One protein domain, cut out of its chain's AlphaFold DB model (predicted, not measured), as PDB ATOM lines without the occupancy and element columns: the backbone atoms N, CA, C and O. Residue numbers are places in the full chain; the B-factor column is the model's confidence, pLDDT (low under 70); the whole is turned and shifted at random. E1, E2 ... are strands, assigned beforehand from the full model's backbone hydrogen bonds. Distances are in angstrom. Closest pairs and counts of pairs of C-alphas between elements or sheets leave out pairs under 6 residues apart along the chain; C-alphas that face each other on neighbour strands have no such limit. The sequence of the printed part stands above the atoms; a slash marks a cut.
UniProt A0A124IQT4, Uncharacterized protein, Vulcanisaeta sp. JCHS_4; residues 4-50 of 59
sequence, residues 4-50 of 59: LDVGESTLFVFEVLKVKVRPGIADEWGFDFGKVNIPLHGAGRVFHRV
ATOM      1  N   LEU A   4     209.031 175.401  54.587       96.06
ATOM      2  CA  LEU A   4     207.741 175.991  54.922       96.06
ATOM      3  C   LEU A   4     207.723 176.275  56.422       96.06
ATOM      4  O   LEU A   4     208.028 175.387  57.217       96.06
ATOM      5  N   ASP A   5     207.374 177.495  56.811       96.44
ATOM      6  CA  ASP A   5     207.212 177.837  58.222       96.44
ATOM      7  C   ASP A   5     205.813 177.405  58.692       96.44
ATOM      8  O   ASP A   5     204.806 177.692  58.043       96.44
ATOM      9  N   VAL A   6     205.755 176.663  59.800       95.88
ATOM     10  CA  VAL A   6     204.541 176.066  60.373       95.88
ATOM     11  C   VAL A   6     204.508 176.392  61.864       95.88
ATOM     12  O   VAL A   6     205.032 175.651  62.697       95.88
ATOM     13  N   GLY A   7     203.908 177.536  62.198       95.62
ATOM     14  CA  GLY A   7     203.903 178.058  63.565       95.62
ATOM     15  C   GLY A   7     205.328 178.295  64.068       95.62
ATOM     16  O   GLY A   7     206.069 179.080  63.485       95.62
ATOM     17  N   GLU A   8     205.710 177.593  65.132       96.44
ATOM     18  CA  GLU A   8     207.060 177.631  65.718       96.44
ATOM     19  C   GLU A   8     208.052 176.636  65.084       96.44
ATOM     20  O   GLU A   8     209.210 176.561  65.490       96.44
ATOM     21  N   SER A   9     207.611 175.848  64.101       96.50
ATOM     22  CA  SER A   9     208.411 174.809  63.449       96.50
ATOM     23  C   SER A   9     208.679 175.131  61.983       96.50
ATOM     24  O   SER A   9     207.962 175.894  61.342       96.50
ATOM     25  N   THR A  10     209.698 174.490  61.416       96.88
ATOM     26  CA  THR A  10     209.983 174.548  59.981       96.88
ATOM     27  C   THR A  10     209.830 173.154  59.377       96.88
ATOM     28  O   THR A  10     210.525 172.219  59.774       96.88
ATOM     29  N   LEU A  11     208.941 173.021  58.394       96.69
ATOM     30  CA  LEU A  11     208.769 171.813  57.597       96.69
ATOM     31  C   LEU A  11     209.708 171.849  56.388       96.69
ATOM     32  O   LEU A  11     209.685 172.791  55.592       96.69
ATOM     33  N   PHE A  12     210.500 170.791  56.227       96.50
ATOM     34  CA  PHE A  12     211.364 170.595  55.068       96.50
ATOM     35  C   PHE A  12     210.823 169.469  54.188       96.50
ATOM     36  O   PHE A  12     210.528 168.383  54.681       96.50
ATOM     37  N   VAL A  13     210.712 169.721  52.884       96.19
ATOM     38  CA  VAL A  13     210.181 168.761  51.908       96.19
ATOM     39  C   VAL A  13     211.287 168.352  50.944       96.19
ATOM     40  O   VAL A  13     211.872 169.193  50.263       96.19
ATOM     41  N   PHE A  14     211.570 167.055  50.870       95.69
ATOM     42  CA  PHE A  14     212.622 166.506  50.018       95.69
ATOM     43  C   PHE A  14     212.076 165.411  49.108       95.69
ATOM     44  O   PHE A  14     211.214 164.632  49.510       95.69
ATOM     45  N   GLU A  15     212.627 165.328  47.900       95.88
ATOM     46  CA  GLU A  15     212.451 164.172  47.026       95.88
ATOM     47  C   GLU A  15     213.410 163.054  47.457       95.88
ATOM     48  O   GLU A  15     214.610 163.275  47.645       95.88
ATOM     49  N   VAL A  16     212.889 161.837  47.617       94.69
ATOM     50  CA  VAL A  16     213.712 160.667  47.934       94.69
ATOM     51  C   VAL A  16     214.364 160.153  46.652       94.69
ATOM     52  O   VAL A  16     213.740 159.452  45.867       94.69
ATOM     53  N   LEU A  17     215.648 160.463  46.462       96.88
ATOM     54  CA  LEU A  17     216.397 160.060  45.261       96.88
ATOM     55  C   LEU A  17     216.892 158.608  45.300       96.88
ATOM     56  O   LEU A  17     217.189 158.010  44.265       96.88
ATOM     57  N   LYS A  18     217.068 158.040  46.500       94.94
ATOM     58  CA  LYS A  18     217.606 156.688  46.682       94.94
ATOM     59  C   LYS A  18     217.215 156.103  48.029       94.94
ATOM     60  O   LYS A  18     217.346 156.761  49.057       94.94
ATOM     61  N   VAL A  19     216.867 154.820  48.022       89.81
ATOM     62  CA  VAL A  19     216.643 154.013  49.225       89.81
ATOM     63  C   VAL A  19     217.649 152.862  49.251       89.81
ATOM     64  O   VAL A  19     217.966 152.268  48.221       89.81
ATOM     65  N   LYS A  20     218.182 152.552  50.435       91.75
ATOM     66  CA  LYS A  20     218.982 151.349  50.686       91.75
ATOM     67  C   LYS A  20     218.368 150.607  51.860       91.75
ATOM     68  O   LYS A  20     218.249 151.168  52.945       91.75
ATOM     69  N   VAL A  21     218.020 149.348  51.646       90.12
ATOM     70  CA  VAL A  21     217.481 148.461  52.680       90.12
ATOM     71  C   VAL A  21     218.322 147.199  52.761       90.12
ATOM     72  O   VAL A  21     218.942 146.783  51.780       90.12
ATOM     73  N   ARG A  22     218.348 146.575  53.940       92.38
ATOM     74  CA  ARG A  22     218.878 145.217  54.066       92.38
ATOM     75  C   ARG A  22     218.000 144.269  53.223       92.38
ATOM     76  O   ARG A  22     216.781 144.425  53.226       92.38
ATOM     77  N   PRO A  23     218.562 143.278  52.517       93.25
ATOM     78  CA  PRO A  23     217.737 142.303  51.813       93.25
ATOM     79  C   PRO A  23     216.747 141.606  52.760       93.25
ATOM     80  O   PRO A  23     217.123 141.194  53.860       93.25
ATOM     81  N   GLY A  24     215.485 141.488  52.338       92.94
ATOM     82  CA  GLY A  24     214.450 140.716  53.030       92.94
ATOM     83  C   GLY A  24     213.751 141.391  54.218       92.94
ATOM     84  O   GLY A  24     212.947 140.717  54.864       92.94
ATOM     85  N   ILE A  25     214.034 142.670  54.515       93.12
ATOM     86  CA  ILE A  25     213.339 143.433  55.579       93.12
ATOM     87  C   ILE A  25     212.180 144.300  55.071       93.12
ATOM     88  O   ILE A  25     211.496 144.926  55.877       93.12
ATOM     89  N   ALA A  26     212.000 144.387  53.757       92.44
ATOM     90  CA  ALA A  26     210.930 145.135  53.122       92.44
ATOM     91  C   ALA A  26     210.577 144.505  51.771       92.44
ATOM     92  O   ALA A  26     211.428 143.859  51.151       92.44
ATOM     93  N   ASP A  27     209.343 144.723  51.338       90.06
ATOM     94  CA  ASP A  27     208.806 144.376  50.025       90.06
ATOM     95  C   ASP A  27     208.124 145.602  49.383       90.06
ATOM     96  O   ASP A  27     208.307 146.738  49.828       90.06
ATOM     97  N   GLU A  28     207.368 145.383  48.308       88.94
ATOM     98  CA  GLU A  28     206.603 146.425  47.607       88.94
ATOM     99  C   GLU A  28     205.516 147.099  48.469       88.94
ATOM    100  O   GLU A  28     205.090 148.207  48.146       88.94
ATOM    101  N   TRP A  29     205.092 146.467  49.567       87.56
ATOM    102  CA  TRP A  29     204.059 146.957  50.484       87.56
ATOM    103  C   TRP A  29     204.640 147.654  51.716       87.56
ATOM    104  O   TRP A  29     203.931 148.399  52.395       87.56
ATOM    105  N   GLY A  30     205.926 147.451  52.009       88.19
ATOM    106  CA  GLY A  30     206.643 148.177  53.052       88.19
ATOM    107  C   GLY A  30     207.558 147.291  53.887       88.19
ATOM    108  O   GLY A  30     208.103 146.302  53.411       88.19
ATOM    109  N   PHE A  31     207.778 147.678  55.145       89.56
ATOM    110  CA  PHE A  31     208.652 146.944  56.061       89.56
ATOM    111  C   PHE A  31     208.002 145.659  56.584       89.56
ATOM    112  O   PHE A  31     206.866 145.662  57.060       89.56
ATOM    113  N   ASP A  32     208.781 144.580  56.635       88.62
ATOM    114  CA  ASP A  32     208.449 143.406  57.434       88.62
ATOM    115  C   ASP A  32     208.718 143.720  58.911       88.62
ATOM    116  O   ASP A  32     209.826 143.523  59.420       88.62
ATOM    117  N   PHE A  33     207.696 144.215  59.613       85.31
ATOM    118  CA  PHE A  33     207.761 144.535  61.043       85.31
ATOM    119  C   PHE A  33     208.090 143.337  61.948       85.31
ATOM    120  O   PHE A  33     208.460 143.539  63.099       85.31
ATOM    121  N   GLY A  34     208.034 142.096  61.447       84.56
ATOM    122  CA  GLY A  34     208.558 140.931  62.168       84.56
ATOM    123  C   GLY A  34     210.087 140.821  62.129       84.56
ATOM    124  O   GLY A  34     210.674 140.100  62.932       84.56
ATOM    125  N   LYS A  35     210.745 141.528  61.204       87.31
ATOM    126  CA  LYS A  35     212.203 141.519  60.999       87.31
ATOM    127  C   LYS A  35     212.871 142.855  61.311       87.31
ATOM    128  O   LYS A  35     214.101 142.918  61.359       87.31
ATOM    129  N   VAL A  36     212.091 143.916  61.509       87.56
ATOM    130  CA  VAL A  36     212.587 145.235  61.912       87.56
ATOM    131  C   VAL A  36     212.079 145.598  63.301       87.56
ATOM    132  O   VAL A  36     210.955 145.286  63.667       87.56
ATOM    133  N   ASN A  37     212.905 146.299  64.076       84.56
ATOM    134  CA  ASN A  37     212.538 146.805  65.396       84.56
ATOM    135  C   ASN A  37     212.563 148.338  65.372       84.56
ATOM    136  O   ASN A  37     213.459 148.960  65.943       84.56
ATOM    137  N   ILE A  38     211.635 148.935  64.618       87.25
ATOM    138  CA  ILE A  38     211.547 150.393  64.487       87.25
ATOM    139  C   ILE A  38     211.066 150.971  65.827       87.25
ATOM    140  O   ILE A  38     210.000 150.575  66.302       87.25
ATOM    141  N   PRO A  39     211.825 151.885  66.454       87.62
ATOM    142  CA  PRO A  39     211.399 152.518  67.689       87.62
ATOM    143  C   PRO A  39     210.261 153.506  67.409       87.62
ATOM    144  O   PRO A  39     210.389 154.406  66.580       87.62
ATOM    145  N   LEU A  40     209.151 153.352  68.124       89.50
ATOM    146  CA  LEU A  40     208.003 154.252  68.077       89.50
ATOM    147  C   LEU A  40     208.086 155.216  69.259       89.50
ATOM    148  O   LEU A  40     208.045 154.787  70.411       89.50
ATOM    149  N   HIS A  41     208.224 156.511  68.992       89.94
ATOM    150  CA  HIS A  41     208.311 157.521  70.046       89.94
ATOM    151  C   HIS A  41     206.925 158.074  70.391       89.94
ATOM    152  O   HIS A  41     206.185 158.493  69.503       89.94
ATOM    153  N   GLY A  42     206.585 158.069  71.680       84.94
ATOM    154  CA  GLY A  42     205.360 158.665  72.216       84.94
ATOM    155  C   GLY A  42     205.624 159.991  72.933       84.94
ATOM    156  O   GLY A  42     206.655 160.630  72.740       84.94
ATOM    157  N   ALA A  43     204.700 160.411  73.797       88.75
ATOM    158  CA  ALA A  43     204.966 161.523  74.706       88.75
ATOM    159  C   ALA A  43     206.036 161.132  75.746       88.75
ATOM    160  O   ALA A  43     206.036 160.017  76.270       88.75
ATOM    161  N   GLY A  44     206.929 162.065  76.080       91.19
ATOM    162  CA  GLY A  44     207.989 161.853  77.070       91.19
ATOM    163  C   GLY A  44     209.296 161.333  76.469       91.19
ATOM    164  O   GLY A  44     209.673 161.721  75.371       91.19
ATOM    165  N   ARG A  45     210.027 160.509  77.233       90.50
ATOM    166  CA  ARG A  45     211.351 159.955  76.871       90.50
ATOM    167  C   ARG A  45     211.313 158.431  76.742       90.50
ATOM    168  O   ARG A  45     212.180 157.735  77.264       90.50
ATOM    169  N   VAL A  46     210.258 157.911  76.121       90.88
ATOM    170  CA  VAL A  46     210.000 156.470  76.028       90.88
ATOM    171  C   VAL A  46     209.835 156.071  74.569       90.88
ATOM    172  O   VAL A  46     209.164 156.749  73.792       90.88
ATOM    173  N   PHE A  47     210.443 154.937  74.220       90.50
ATOM    174  CA  PHE A  47     210.246 154.276  72.940       90.50
ATOM    175  C   PHE A  47     209.470 152.978  73.141       90.50
ATOM    176  O   PHE A  47     209.803 152.160  74.000       90.50
ATOM    177  N   HIS A  48     208.464 152.778  72.304       85.62
ATOM    178  CA  HIS A  48     207.719 151.537  72.175       85.62
ATOM    179  C   HIS A  48     208.268 150.746  70.987       85.62
ATOM    180  O   HIS A  48     208.808 151.314  70.037       85.62
ATOM    181  N   ARG A  49     208.146 149.422  71.030       82.81
ATOM    182  CA  ARG A  49     208.426 148.580  69.862       82.81
ATOM    183  C   ARG A  49     207.161 148.453  69.026       82.81
ATOM    184  O   ARG A  49     206.060 148.550  69.566       82.81
ATOM    185  N   VAL A  50     207.324 148.211  67.728       82.81
ATOM    186  CA  VAL A  50     206.202 147.749  66.906       82.81
ATOM    187  C   VAL A  50     205.729 146.409  67.467       82.81
ATOM    188  O   VAL A  50     206.540 145.516  67.717       82.81
TER     189      VAL A  50
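What this domain is: This is residues 4 to 50 of the 59 residues of an uncharacterized protein of Vulcanisaeta sp. JCHS_4 (UniProt A0A124IQT4). With little regular structure, the printed part is a flat, open horseshoe: hairpin E1-E2 is at one end, hairpin E3-E4 at the other, and the long unnamed stretch of residues 13 to 38 arches between them. The 47 printed residues have strands E1, E2, E3 and E4 in that order, in two antiparallel two-stranded sheets, with no named helix; the class is all strand, with 13 residues in named elements. It is extended, radius of gyration of the C-alphas 15.2 A, spanning 40 by 32 by 15 A.

Where its parts are: E1, residues 4 to 6, 6.3 A long, begins at C-alpha 4 (207.741, 175.991, 54.922). E2 is residues 9 to 12, 9.8 A; E3 is residues 39 to 41, 6.3 A. E4, residues 47 to 49, 6.7 A, ends at C-alpha 49 (208.426, 148.580, 69.862).

How they stand to each other: Hairpin E1 and E2 is antiparallel at 149 degrees, with N 6 and O 9 2.8 A apart, within hydrogen-bond range. Residues 26 to 27 pair antiparallel with residues 30 to 31. Hairpin E3 and E4 is antiparallel at 135 degrees, with N 40 and O 48 within hydrogen-bond range at 2.8 A. E2 and E3 are apart.

The domain as a whole: The farthest C-alphas, Gly 7 and Gly 24, are 40.2 A apart. Residues 5 to 11 and 14 to 20 stand free. The E2 to E3 link is long; the printed part has no cut, and no printed residue is under 70 in pLDDT.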